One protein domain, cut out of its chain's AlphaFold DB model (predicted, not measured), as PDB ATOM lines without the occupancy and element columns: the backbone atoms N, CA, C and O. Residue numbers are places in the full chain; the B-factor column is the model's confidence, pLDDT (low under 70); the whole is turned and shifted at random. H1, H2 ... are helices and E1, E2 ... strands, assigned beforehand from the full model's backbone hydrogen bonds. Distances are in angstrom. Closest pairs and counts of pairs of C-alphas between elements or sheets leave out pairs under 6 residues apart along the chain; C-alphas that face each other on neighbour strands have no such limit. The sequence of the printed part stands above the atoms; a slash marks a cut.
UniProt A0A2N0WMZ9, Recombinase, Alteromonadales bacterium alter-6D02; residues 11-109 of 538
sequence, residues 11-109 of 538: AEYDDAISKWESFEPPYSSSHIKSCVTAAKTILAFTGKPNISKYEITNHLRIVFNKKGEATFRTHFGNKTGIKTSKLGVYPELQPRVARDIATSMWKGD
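AT A GLANCE: This is residues 11 to 109 of the 538 residues of the protein "Recombinase" of Alteromonadales bacterium alter-6D02 (UniProt A0A2N0WMZ9). A strongly twisted sheet of four strands has two helices, H2 and H3, packed on one face, H2 mainly over E1 and E2 and H3 mainly over E3. The first helix, H1, packs on H2 as a helical hairpin and does not reach onto the sheet. The printed part has 99 residues, with the named elements H1, H2, E1, E2, E3, E4 and H3 in this order along the chain. The sheet has the order E1, E2, E3, E4, antiparallel throughout, and the class is mixed, helices and strands. The whole is compact, with a radius of gyration of the C-alphas of 13.6 A, yet elongated, spanning 45 by 25 by 22 A.

HOW THE PARTS SIT: H1, residues 11 to 22, touches H2, residues 29 to 46, the closest C-alphas being those of Ala 16 and Ala 38, 4.8 A apart. They form a helical hairpin, running opposite ways at a steep tilt of 38 degrees. H2 has a kink of 27 degrees near residue 38. E1, residues 50 to 55, E2, residues 60 to 65, E3, residues 70 to 74, and E4, residues 86 to 90, form a meander, each strand the antiparallel neighbour of the one before. Within hydrogen-bond range are N 53 and O 62 across the neighbours E1 and E2, at 2.9 A, N 63 and O 71 across the neighbours E2 and E3, at 2.8 A, and N 72 and O 88 across the neighbours E3 and E4, at 2.9 A. H2 is on the sheet at a height over the sheet of 8.1 A, over E1 and E2 and only just over E3, with 3 C-alphas there. On the local plane it stands at 35 degrees to E1, slantwise to the strands. H3, residues 95 to 106, is on the same face at a height over the sheet of 8.3 A and runs along the strands, at 11 degrees to E3 on the local plane. The C-alphas of Thr 74 and Ala 102, the closest of E3 and H3, are 5.7 A apart. H1 is apart from H3. Every O i to N i+4 pair is within hydrogen-bond range in H1 and H3, and 13 of 14 in H2.

IN THESE COORDINATES: H1 begins at C-alpha 11, (202.820, 281.185, 203.771), and is 16.6 A long. H2 is 25.2 A long, E1 17.0 A and E2 16.5 A. H3 is 16.4 A long and ends at C-alpha 106, (235.361, 268.911, 182.597).

THE WHOLE: The C-alphas of Ala 11 and Asp 109 are the two farthest apart, at 45.9 A. The printed part has no cut. The link from E3 to E4, 11 residues, is long. The mean pLDDT of the printed part is 87.1, and residues 77 to 83 are under 70.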
ATOM      1  N   ALA A  11     202.388 282.259 202.875       90.31
ATOM      2  CA  ALA A  11     202.820 281.185 203.771       90.31
ATOM      3  C   ALA A  11     203.300 279.932 203.009       90.31
ATOM      4  O   ALA A  11     204.353 279.386 203.325       90.31
ATOM      5  N   GLU A  12     202.579 279.513 201.960       89.69
ATOM      6  CA  GLU A  12     202.999 278.391 201.100       89.69
ATOM      7  C   GLU A  12     204.295 278.699 200.340       89.69
ATOM      8  O   GLU A  12     205.109 277.807 200.100       89.69
ATOM      9  N   TYR A  13     204.497 279.959 199.946       92.69
ATOM     10  CA  TYR A  13     205.745 280.404 199.334       92.69
ATOM     11  C   TYR A  13     206.918 280.354 200.323       92.69
ATOM     12  O   TYR A  13     207.981 279.855 199.956       92.69
ATOM     13  N   ASP A  14     206.731 280.835 201.552       92.19
ATOM     14  CA  ASP A  14     207.789 280.877 202.566       92.19
ATOM     15  C   ASP A  14     208.197 279.458 203.017       92.19
ATOM     16  O   ASP A  14     209.391 279.153 203.071       92.19
ATOM     17  N   ASP A  15     207.235 278.542 203.206       93.38
ATOM     18  CA  ASP A  15     207.511 277.114 203.449       93.38
ATOM     19  C   ASP A  15     208.248 276.462 202.264       93.38
ATOM     20  O   ASP A  15     209.224 275.727 202.443       93.38
ATOM     21  N   ALA A  16     207.837 276.764 201.026       92.31
ATOM     22  CA  ALA A  16     208.495 276.232 199.837       92.31
ATOM     23  C   ALA A  16     209.934 276.747 199.674       92.31
ATOM     24  O   ALA A  16     210.799 275.971 199.262       92.31
ATOM     25  N   ILE A  17     210.208 278.017 199.993       93.94
ATOM     26  CA  ILE A  17     211.565 278.586 200.010       93.94
ATOM     27  C   ILE A  17     212.415 277.895 201.075       93.94
ATOM     28  O   ILE A  17     213.504 277.428 200.751       93.94
ATOM     29  N   SER A  18     211.901 277.749 202.298       92.19
ATOM     30  CA  SER A  18     212.628 277.082 203.384       92.19
ATOM     31  C   SER A  18     212.988 275.636 203.016       92.19
ATOM     32  O   SER A  18     214.150 275.230 203.098       92.19
ATOM     33  N   LYS A  19     212.026 274.879 202.469       92.62
ATOM     34  CA  LYS A  19     212.276 273.533 201.929       92.62
ATOM     35  C   LYS A  19     213.296 273.558 200.803       92.62
ATOM     36  O   LYS A  19     214.211 272.742 200.799       92.62
ATOM     37  N   TRP A  20     213.160 274.477 199.850       94.12
ATOM     38  CA  TRP A  20     214.105 274.611 198.747       94.12
ATOM     39  C   TRP A  20     215.528 274.830 199.256       94.12
ATOM     40  O   TRP A  20     216.436 274.157 198.777       94.12
ATOM     41  N   GLU A  21     215.735 275.726 200.216       92.38
ATOM     42  CA  GLU A  21     217.045 276.048 200.785       92.38
ATOM     43  C   GLU A  21     217.637 274.889 201.592       92.38
ATOM     44  O   GLU A  21     218.816 274.604 201.408       92.38
ATOM     45  N   SER A  22     216.814 274.143 202.338       93.19
ATOM     46  CA  SER A  22     217.254 272.999 203.161       93.19
ATOM     47  C   SER A  22     217.929 271.859 202.385       93.19
ATOM     48  O   SER A  22     218.690 271.080 202.953       93.19
ATOM     49  N   PHE A  23     217.658 271.729 201.081       91.12
ATOM     50  CA  PHE A  23     218.309 270.713 200.256       91.12
ATOM     51  C   PHE A  23     219.685 271.195 199.797       91.12
ATOM     52  O   PHE A  23     219.790 272.081 198.938       91.12
ATOM     53  N   GLU A  24     220.724 270.541 200.303       90.38
ATOM     54  CA  GLU A  24     222.123 270.784 199.954       90.38
ATOM     55  C   GLU A  24     222.687 269.722 198.987       90.38
ATOM     56  O   GLU A  24     222.173 268.598 198.899       90.38
ATOM     57  N   PRO A  25     223.715 270.073 198.190       89.62
ATOM     58  CA  PRO A  25     224.389 269.127 197.308       89.62
ATOM     59  C   PRO A  25     225.253 268.126 198.107       89.62
ATOM     60  O   PRO A  25     225.802 268.500 199.139       89.62
ATOM     61  N   PRO A  26     225.473 266.887 197.619       90.31
ATOM     62  CA  PRO A  26     225.014 266.332 196.345       90.31
ATOM     63  C   PRO A  26     223.528 265.917 196.363       90.31
ATOM     64  O   PRO A  26     223.060 265.191 197.237       90.31
ATOM     65  N   TYR A  27     222.773 266.316 195.338       92.44
ATOM     66  CA  TYR A  27     221.335 266.063 195.232       92.44
ATOM     67  C   TYR A  27     221.027 264.613 194.841       92.44
ATOM     68  O   TYR A  27     221.349 264.145 193.745       92.44
ATOM     69  N   SER A  28     220.369 263.875 195.727       92.12
ATOM     70  CA  SER A  28     219.838 262.546 195.429       92.12
ATOM     71  C   SER A  28     218.553 262.633 194.590       92.12
ATOM     72  O   SER A  28     217.956 263.701 194.422       92.12
ATOM     73  N   SER A  29     218.072 261.497 194.077       91.38
ATOM     74  CA  SER A  29     216.790 261.453 193.359       91.38
ATOM     75  C   SER A  29     215.603 261.857 194.247       91.38
ATOM     76  O   SER A  29     214.640 262.426 193.736       91.38
ATOM     77  N   SER A  30     215.667 261.619 195.565       91.50
ATOM     78  CA  SER A  30     214.655 262.116 196.507       91.50
ATOM     79  C   SER A  30     214.743 263.635 196.673       91.50
ATOM     80  O   SER A  30     213.710 264.294 196.583       91.50
ATOM     81  N   HIS A  31     215.952 264.206 196.787       93.25
ATOM     82  CA  HIS A  31     216.135 265.664 196.840       93.25
ATOM     83  C   HIS A  31     215.540 266.340 195.599       93.25
ATOM     84  O   HIS A  31     214.815 267.322 195.720       93.25
ATOM     85  N   ILE A  32     215.772 265.795 194.397       92.62
ATOM     86  CA  ILE A  32     215.227 266.371 193.155       92.62
ATOM     87  C   ILE A  32     213.697 266.344 193.138       92.62
ATOM     88  O   ILE A  32     213.094 267.350 192.770       92.62
ATOM     89  N   LYS A  33     213.057 265.243 193.554       92.50
ATOM     90  CA  LYS A  33     211.586 265.170 193.641       92.50
ATOM     91  C   LYS A  33     211.020 266.227 194.596       92.50
ATOM     92  O   LYS A  33     210.046 266.905 194.259       92.50
ATOM     93  N   SER A  34     211.659 266.416 195.749       92.81
ATOM     94  CA  SER A  34     211.269 267.449 196.714       92.81
ATOM     95  C   SER A  34     211.483 268.859 196.156       92.81
ATOM     96  O   SER A  34     210.574 269.690 196.210       92.81
ATOM     97  N   CYS A  35     212.624 269.112 195.508       93.69
ATOM     98  CA  CYS A  35     212.919 270.378 194.837       93.69
ATOM     99  C   CYS A  35     211.943 270.688 193.692       93.69
ATOM    100  O   CYS A  35     211.574 271.846 193.523       93.69
ATOM    101  N   VAL A  36     211.479 269.693 192.923       93.44
ATOM    102  CA  VAL A  36     210.433 269.884 191.895       93.44
ATOM    103  C   VAL A  36     209.143 270.407 192.525       93.44
ATOM    104  O   VAL A  36     208.520 271.321 191.981       93.44
ATOM    105  N   THR A  37     208.753 269.845 193.668       92.00
ATOM    106  CA  THR A  37     207.537 270.242 194.389       92.00
ATOM    107  C   THR A  37     207.655 271.678 194.896       92.00
ATOM    108  O   THR A  37     206.807 272.507 194.572       92.00
ATOM    109  N   ALA A  38     208.755 272.005 195.582       92.19
ATOM    110  CA  ALA A  38     209.023 273.362 196.061       92.19
ATOM    111  C   ALA A  38     209.118 274.380 194.904       92.19
ATOM    112  O   ALA A  38     208.535 275.463 194.964       92.19
ATOM    113  N   ALA A  39     209.784 274.015 193.801       93.25
ATOM    114  CA  ALA A  39     209.949 274.880 192.636       93.25
ATOM    115  C   ALA A  39     208.623 275.266 191.981       93.25
ATOM    116  O   ALA A  39     208.473 276.413 191.565       93.25
ATOM    117  N   LYS A  40     207.649 274.351 191.889       93.69
ATOM    118  CA  LYS A  40     206.326 274.676 191.329       93.69
ATOM    119  C   LYS A  40     205.655 275.804 192.113       93.69
ATOM    120  O   LYS A  40     205.197 276.765 191.495       93.69
ATOM    121  N   THR A  41     205.668 275.727 193.442       91.38
ATOM    122  CA  THR A  41     205.096 276.749 194.331       91.38
ATOM    123  C   THR A  41     205.842 278.078 194.206       91.38
ATOM    124  O   THR A  41     205.229 279.116 193.948       91.38
ATOM    125  N   ILE A  42     207.178 278.052 194.272       92.50
ATOM    126  CA  ILE A  42     208.025 279.252 194.157       92.50
ATOM    127  C   ILE A  42     207.816 279.960 192.809       92.50
ATOM    128  O   ILE A  42     207.649 281.180 192.752       92.50
ATOM    129  N   LEU A  43     207.818 279.216 191.701       93.19
ATOM    130  CA  LEU A  43     207.696 279.781 190.352       93.19
ATOM    131  C   LEU A  43     206.280 280.281 190.043       93.19
ATOM    132  O   LEU A  43     206.121 281.239 189.280       93.19
ATOM    133  N   ALA A  44     205.254 279.645 190.619       90.69
ATOM    134  CA  ALA A  44     203.874 280.111 190.526       90.69
ATOM    135  C   ALA A  44     203.670 281.425 191.296       90.69
ATOM    136  O   ALA A  44     202.999 282.325 190.790       90.69
ATOM    137  N   PHE A  45     204.300 281.577 192.467       91.12
ATOM    138  CA  PHE A  45     204.237 282.808 193.257       91.12
ATOM    139  C   PHE A  45     205.033 283.963 192.622       91.12
ATOM    140  O   PHE A  45     204.497 285.054 192.419       91.12
ATOM    141  N   THR A  46     206.302 283.717 192.271       90.31
ATOM    142  CA  THR A  46     207.252 284.744 191.784       90.31
ATOM    143  C   THR A  46     207.074 285.116 190.315       90.31
ATOM    144  O   THR A  46     207.646 286.099 189.853       90.31
ATOM    145  N   GLY A  47     206.360 284.302 189.537       87.00
ATOM    146  CA  GLY A  47     206.194 284.506 188.099       87.00
ATOM    147  C   GLY A  47     207.427 284.163 187.249       87.00
ATOM    148  O   GLY A  47     207.286 284.066 186.027       87.00
ATOM    149  N   LYS A  48     208.594 283.889 187.850       90.00
ATOM    150  CA  LYS A  48     209.841 283.551 187.136       90.00
ATOM    151  C   LYS A  48     209.700 282.269 186.299       90.00
ATOM    152  O   LYS A  48     208.964 281.367 186.694       90.00
ATOM    153  N   PRO A  49     210.392 282.139 185.150       87.81
ATOM    154  CA  PRO A  49     210.253 280.972 184.273       87.81
ATOM    155  C   PRO A  49     210.917 279.700 184.828       87.81
ATOM    156  O   PRO A  49     210.434 278.594 184.571       87.81
ATOM    157  N   ASN A  50     212.022 279.844 185.565       92.75
ATOM    158  CA  ASN A  50     212.779 278.746 186.160       92.75
ATOM    159  C   ASN A  50     213.579 279.204 187.397       92.75
ATOM    160  O   ASN A  50     213.818 280.398 187.579       92.75
ATOM    161  N   ILE A  51     213.978 278.238 188.229       94.50
ATOM    162  CA  ILE A  51     214.949 278.384 189.329       94.50
ATOM    163  C   ILE A  51     215.988 277.260 189.236       94.50
ATOM    164  O   ILE A  51     215.800 276.293 188.493       94.50
ATOM    165  N   SER A  52     217.137 277.389 189.903       94.69
ATOM    166  CA  SER A  52     218.240 276.428 189.764       94.69
ATOM    167  C   SER A  52     218.905 276.074 191.088       94.69
ATOM    168  O   SER A  52     219.085 276.944 191.934       94.69
ATOM    169  N   LYS A  53     219.326 274.813 191.211       94.88
ATOM    170  CA  LYS A  53     220.288 274.340 192.214       94.88
ATOM    171  C   LYS A  53     221.636 274.066 191.544       94.88
ATOM    172  O   LYS A  53     221.679 273.728 190.358       94.88
ATOM    173  N   TYR A  54     222.721 274.204 192.296       92.75
ATOM    174  CA  TYR A  54     224.088 274.045 191.800       92.75
ATOM    175  C   TYR A  54     224.845 273.012 192.644       92.75
ATOM    176  O   TYR A  54     224.734 273.016 193.868       92.75
ATOM    177  N   GLU A  55     225.606 272.139 191.985       92.25
ATOM    178  CA  GLU A  55     226.648 271.297 192.582       92.25
ATOM    179  C   GLU A  55     227.989 271.724 191.974       92.25
ATOM    180  O   GLU A  55     228.399 271.228 190.923       92.25
ATOM    181  N   ILE A  56     228.655 272.693 192.602       86.75
ATOM    182  CA  ILE A  56     229.881 273.296 192.059       86.75
ATOM    183  C   ILE A  56     230.996 272.247 191.927       86.75
ATOM    184  O   ILE A  56     231.667 272.195 190.898       86.75
ATOM    185  N   THR A  57     231.137 271.370 192.925       86.31
ATOM    186  CA  THR A  57     232.141 270.291 192.971       86.31
ATOM    187  C   THR A  57     231.967 269.251 191.868       86.31
ATOM    188  O   THR A  57     232.954 268.727 191.366       86.31
ATOM    189  N   ASN A  58     230.727 268.987 191.448       87.88
ATOM    190  CA  ASN A  58     230.411 268.030 190.384       87.88
ATOM    191  C   ASN A  58     230.127 268.710 189.038       87.88
ATOM    192  O   ASN A  58     229.607 268.077 188.121       87.88
ATOM    193  N   HIS A  59     230.423 270.008 188.921       89.81
ATOM    194  CA  HIS A  59     230.195 270.803 187.717       89.81
ATOM    195  C   HIS A  59     228.765 270.708 187.162       89.81
ATOM    196  O   HIS A  59     228.557 270.685 185.944       89.81
ATOM    197  N   LEU A  60     227.763 270.638 188.041       92.19
ATOM    198  CA  LEU A  60     226.375 270.372 187.670       92.19
ATOM    199  C   LEU A  60     225.465 271.534 188.081       92.19
ATOM    200  O   LEU A  60     225.534 272.058 189.189       92.19
ATOM    201  N   ARG A  61     224.555 271.915 187.191       93.00
ATOM    202  CA  ARG A  61     223.429 272.813 187.453       93.00
ATOM    203  C   ARG A  61     222.136 272.064 187.166       93.00
ATOM    204  O   ARG A  61     221.974 271.493 186.091       93.00
ATOM    205  N   ILE A  62     221.184 272.126 188.084       94.56
ATOM    206  CA  ILE A  62     219.858 271.526 187.929       94.56
ATOM    207  C   ILE A  62     218.850 272.661 187.788       94.56
ATOM    208  O   ILE A  62     218.703 273.479 188.693       94.56
ATOM    209  N   VAL A  63     218.186 272.743 186.636       93.94
ATOM    210  CA  VAL A  63     217.201 273.787 186.320       93.94
ATOM    211  C   VAL A  63     215.796 273.216 186.455       93.94
ATOM    212  O   VAL A  63     215.471 272.246 185.777       93.94
ATOM    213  N   PHE A  64     214.960 273.848 187.272       94.94
ATOM    214  CA  PHE A  64     213.580 273.446 187.531       94.94
ATOM    215  C   PHE A  64     212.626 274.452 186.885       94.94
ATOM    216  O   PHE A  64     212.808 275.665 187.037       94.94
ATOM    217  N   ASN A  65     211.630 273.966 186.142       92.31
ATOM    218  CA  ASN A  65     210.654 274.808 185.440       92.31
ATOM    219  C   ASN A  65     209.245 274.716 186.062       92.31
ATOM    220  O   ASN A  65     208.958 273.840 186.877       92.31
ATOM    221  N   LYS A  66     208.330 275.595 185.623       87.06
ATOM    222  CA  LYS A  66     206.922 275.608 186.081       87.06
ATOM    223  C   LYS A  66     206.156 274.309 185.794       87.06
ATOM    224  O   LYS A  66     205.184 274.012 186.477       87.06
ATOM    225  N   LYS A  67     206.578 273.534 184.788       85.94
ATOM    226  CA  LYS A  67     205.959 272.246 184.430       85.94
ATOM    227  C   LYS A  67     206.378 271.117 185.381       85.94
ATOM    228  O   LYS A  67     205.722 270.081 185.419       85.94
ATOM    229  N   GLY A  68     207.411 271.333 186.196       85.00
ATOM    230  CA  GLY A  68     207.964 270.333 187.103       85.00
ATOM    231  C   GLY A  68     209.042 269.448 186.489       85.00
ATOM    232  O   GLY A  68     209.346 268.408 187.062       85.00
ATOM    233  N   GLU A  69     209.618 269.828 185.350       89.44
ATOM    234  CA  GLU A  69     210.795 269.139 184.817       89.44
ATOM    235  C   GLU A  69     212.062 269.658 185.500       89.44
ATOM    236  O   GLU A  69     212.274 270.873 185.602       89.44
ATOM    237  N   ALA A  70     212.935 268.732 185.897       92.94
ATOM    238  CA  ALA A  70     214.290 269.024 186.345       92.94
ATOM    239  C   ALA A  70     215.281 268.679 185.224       92.94
ATOM    240  O   ALA A  70     215.425 267.526 184.823       92.94
ATOM    241  N   THR A  71     215.954 269.696 184.691       92.06
ATOM    242  CA  THR A  71     216.929 269.567 183.603       92.06
ATOM    243  C   THR A  71     218.350 269.680 184.138       92.06
ATOM    244  O   THR A  71     218.713 270.707 184.714       92.06
ATOM    245  N   PHE A  72     219.179 268.675 183.871       91.69
ATOM    246  CA  PHE A  72     220.605 268.698 184.182       91.69
ATOM    247  C   PHE A  72     221.378 269.484 183.126       91.69
ATOM    248  O   PHE A  72     221.212 269.265 181.921       91.69
ATOM    249  N   ARG A  73     222.246 270.387 183.574       90.00
ATOM    250  CA  ARG A  73     223.172 271.167 182.753       90.00
ATOM    251  C   ARG A  73     224.570 271.143 183.360       90.00
ATOM    252  O   ARG A  73     224.700 271.045 184.573       90.00
ATOM    253  N   THR A  74     225.605 271.276 182.540       88.00
ATOM    254  CA  THR A  74     226.964 271.493 183.051       88.00
ATOM    255  C   THR A  74     227.088 272.865 183.717       88.00
ATOM    256  O   THR A  74     226.332 273.781 183.405       88.00
ATOM    257  N   HIS A  75     228.033 273.033 184.634       88.00
ATOM    258  CA  HIS A  75     228.366 274.305 185.269       88.00
ATOM    259  C   HIS A  75     229.874 274.379 185.519       88.00
ATOM    260  O   HIS A  75     230.382 273.906 186.528       88.00
ATOM    261  N   PHE A  76     230.586 274.968 184.560       81.44
ATOM    262  CA  PHE A  76     232.049 274.989 184.505       81.44
ATOM    263  C   PHE A  76     232.666 276.333 184.954       81.44
ATOM    264  O   PHE A  76     233.875 276.531 184.872       81.44
ATOM    265  N   GLY A  77     231.844 277.270 185.445       66.81
ATOM    266  CA  GLY A  77     232.269 278.646 185.728       66.81
ATOM    267  C   GLY A  77     232.782 279.385 184.479       66.81
ATOM    268  O   GLY A  77     232.663 278.897 183.358       66.81
ATOM    269  N   ASN A  78     233.374 280.567 184.668       62.12
ATOM    270  CA  ASN A  78     233.931 281.374 183.567       62.12
ATOM    271  C   ASN A  78     235.338 280.918 183.122       62.12
ATOM    272  O   ASN A  78     235.882 281.470 182.172       62.12
ATOM    273  N   LYS A  79     235.950 279.937 183.803       52.78
ATOM    274  CA  LYS A  79     237.389 279.637 183.688       52.78
ATOM    275  C   LYS A  79     237.790 278.720 182.524       52.78
ATOM    276  O   LYS A  79     238.972 278.675 182.215       52.78
ATOM    277  N   THR A  80     236.869 278.002 181.875       54.50
ATOM    278  CA  THR A  80     237.246 276.981 180.868       54.50
ATOM    279  C   THR A  80     236.822 277.271 179.434       54.50
ATOM    280  O   THR A  80     237.142 276.491 178.546       54.50
ATOM    281  N   GLY A  81     236.076 278.348 179.167       54.12
ATOM    282  CA  GLY A  81     235.534 278.615 177.825       54.12
ATOM    283  C   GLY A  81     234.523 277.566 177.321       54.12
ATOM    284  O   GLY A  81     234.004 277.690 176.212       54.12
ATOM    285  N   ILE A  82     234.196 276.547 178.129       61.88
ATOM    286  CA  ILE A  82     233.239 275.492 177.790       61.88
ATOM    287  C   ILE A  82     231.827 276.001 178.087       61.88
ATOM    288  O   ILE A  82     231.463 276.254 179.238       61.88
ATOM    289  N   LYS A  83     231.002 276.133 177.040       66.00
ATOM    290  CA  LYS A  83     229.605 276.562 177.186       66.00
ATOM    291  C   LYS A  83     228.813 275.595 178.069       66.00
ATOM    292  O   LYS A  83     228.955 274.375 178.004       66.00
ATOM    293  N   THR A  84     227.914 276.172 178.858       73.69
ATOM    294  CA  THR A  84     226.899 275.458 179.634       73.69
ATOM    295  C   THR A  84     226.052 274.605 178.685       73.69
ATOM    296  O   THR A  84     225.439 275.138 177.762       73.69
ATOM    297  N   SER A  85     226.005 273.291 178.889       76.19
ATOM    298  CA  SER A  85     225.335 272.348 177.980       76.19
ATOM    299  C   SER A  85     224.300 271.509 178.722       76.19
ATOM    300  O   SER A  85     224.473 271.214 179.904       76.19
ATOM    301  N   LYS A  86     223.199 271.135 178.058       85.25
ATOM    302  CA  LYS A  86     222.202 270.223 178.634       85.25
ATOM    303  C   LYS A  86     222.726 268.789 178.625       85.25
ATOM    304  O   LYS A  86     223.162 268.262 177.598       85.25
ATOM    305  N   LEU A  87     222.637 268.134 179.773       83.81
ATOM    306  CA  LEU A  87     223.027 266.738 179.943       83.81
ATOM    307  C   LEU A  87     221.839 265.801 179.730       83.81
ATOM    308  O   LEU A  87     221.971 264.825 178.999       83.81
ATOM    309  N   GLY A  88     220.676 266.147 180.285       83.62
ATOM    310  CA  GLY A  88     219.445 265.363 180.188       83.62
ATOM    311  C   GLY A  88     218.338 265.934 181.074       83.62
ATOM    312  O   GLY A  88     218.470 267.037 181.610       83.62
ATOM    313  N   VAL A  89     217.242 265.194 181.210       87.50
ATOM    314  CA  VAL A  89     216.088 265.537 182.058       87.50
ATOM    315  C   VAL A  89     215.856 264.385 183.035       87.50
ATOM    316  O   VAL A  89     216.197 263.247 182.729       87.50
ATOM    317  N   TYR A  90     215.373 264.687 184.236       89.00
ATOM    318  CA  TYR A  90     214.938 263.686 185.205       89.00
ATOM    319  C   TYR A  90     213.472 263.287 184.931       89.00
ATOM    320  O   TYR A  90     212.654 264.197 184.770       89.00
ATOM    321  N   PRO A  91     213.098 261.990 184.985       86.69
ATOM    322  CA  PRO A  91     213.871 260.851 185.495       86.69
ATOM    323  C   PRO A  91     214.716 260.096 184.456       86.69
ATOM    324  O   PRO A  91     215.381 259.126 184.827       86.69
ATOM    325  N   GLU A  92     214.709 260.508 183.187       82.88
ATOM    326  CA  GLU A  92     215.404 259.803 182.099       82.88
ATOM    327  C   GLU A  92     216.925 259.747 182.306       82.88
ATOM    328  O   GLU A  92     217.572 258.775 181.919       82.88
ATOM    329  N   LEU A  93     217.495 260.769 182.945       84.25
ATOM    330  CA  LEU A  93     218.879 260.818 183.395       84.25
ATOM    331  C   LEU A  93     218.915 260.866 184.925       84.25
ATOM    332  O   LEU A  93     218.314 261.743 185.545       84.25
ATOM    333  N   GLN A  94     219.634 259.937 185.551       90.12
ATOM    334  CA  GLN A  94     219.791 259.924 187.007       90.12
ATOM    335  C   GLN A  94     220.893 260.899 187.461       90.12
ATOM    336  O   GLN A  94     221.869 261.084 186.730       90.12
ATOM    337  N   PRO A  95     220.803 261.475 188.678       90.12
ATOM    338  CA  PRO A  95     221.750 262.490 189.154       90.12
ATOM    339  C   PRO A  95     223.202 262.015 189.129       90.12
ATOM    340  O   PRO A  95     224.080 262.749 188.694       90.12
ATOM    341  N   ARG A  96     223.451 260.762 189.533       90.38
ATOM    342  CA  ARG A  96     224.788 260.156 189.513       90.38
ATOM    343  C   ARG A  96     225.383 260.142 188.103       90.38
ATOM    344  O   ARG A  96     226.470 260.660 187.904       90.38
ATOM    345  N   VAL A  97     224.621 259.651 187.126       86.00
ATOM    346  CA  VAL A  97     225.049 259.608 185.719       86.00
ATOM    347  C   VAL A  97     225.269 261.022 185.177       86.00
ATOM    348  O   VAL A  97     226.223 261.266 184.446       86.00
ATOM    349  N   ALA A  98     224.424 261.984 185.561       88.69
ATOM    350  CA  ALA A  98     224.603 263.380 185.173       88.69
ATOM    351  C   ALA A  98     225.916 263.978 185.710       88.69
ATOM    352  O   ALA A  98     226.575 264.715 184.977       88.69
ATOM    353  N   ARG A  99     226.317 263.646 186.947       90.69
ATOM    354  CA  ARG A  99     227.621 264.044 187.510       90.69
ATOM    355  C   ARG A  99     228.772 263.413 186.747       90.69
ATOM    356  O   ARG A  99     229.660 264.141 186.327       90.69
ATOM    357  N   ASP A 100     228.721 262.102 186.514       86.81
ATOM    358  CA  ASP A 100     229.785 261.380 185.810       86.81
ATOM    359  C   ASP A 100     230.035 262.004 184.424       86.81
ATOM    360  O   ASP A 100     231.175 262.298 184.066       86.81
ATOM    361  N   ILE A 101     228.964 262.328 183.687       82.44
ATOM    362  CA  ILE A 101     229.062 263.033 182.399       82.44
ATOM    363  C   ILE A 101     229.668 264.434 182.574       82.44
ATOM    364  O   ILE A 101     230.552 264.816 181.809       82.44
ATOM    365  N   ALA A 102     229.211 265.216 183.558       86.00
ATOM    366  CA  ALA A 102     229.714 266.570 183.795       86.00
ATOM    367  C   ALA A 102     231.213 266.581 184.146       86.00
ATOM    368  O   ALA A 102     231.967 267.389 183.601       86.00
ATOM    369  N   THR A 103     231.657 265.660 185.002       85.81
ATOM    370  CA  THR A 103     233.061 265.503 185.399       85.81
ATOM    371  C   THR A 103     233.930 265.019 184.238       85.81
ATOM    372  O   THR A 103     235.025 265.547 184.046       85.81
ATOM    373  N   SER A 104     233.461 264.067 183.427       81.81
ATOM    374  CA  SER A 104     234.180 263.635 182.219       81.81
ATOM    375  C   SER A 104     234.330 264.774 181.210       81.81
ATOM    376  O   SER A 104     235.427 265.005 180.701       81.81
ATOM    377  N   MET A 105     233.275 265.569 181.004       78.88
ATOM    378  CA  MET A 105     233.327 266.754 180.143       78.88
ATOM    379  C   MET A 105     234.295 267.821 180.666       78.88
ATOM    380  O   MET A 105     235.005 268.434 179.871       78.88
ATOM    381  N   TRP A 106     234.364 268.027 181.985       78.75
ATOM    382  CA  TRP A 106     235.361 268.911 182.597       78.75
ATOM    383  C   TRP A 106     236.797 268.440 182.328       78.75
ATOM    384  O   TRP A 106     237.679 269.258 182.086       78.75
ATOM    385  N   LYS A 107     237.017 267.120 182.292       80.62
ATOM    386  CA  LYS A 107     238.300 266.489 181.932       80.62
ATOM    387  C   LYS A 107     238.569 266.448 180.417       80.62
ATOM    388  O   LYS A 107     239.602 265.930 180.003       80.62
ATOM    389  N   GLY A 108     237.668 266.982 179.589       72.00
ATOM    390  CA  GLY A 108     237.812 267.036 178.130       72.00
ATOM    391  C   GLY A 108     237.300 265.805 177.373       72.00
ATOM    392  O   GLY A 108     237.451 265.747 176.152       72.00
ATOM    393  N   ASP A 109     236.669 264.840 178.050       77.31
ATOM    394  CA  ASP A 109     236.005 263.712 177.395       77.31
ATOM    395  C   ASP A 109     234.589 264.109 176.952       77.31
ATOM    396  O   ASP A 109     233.677 264.314 177.756       77.31
TER     397      ASP A 109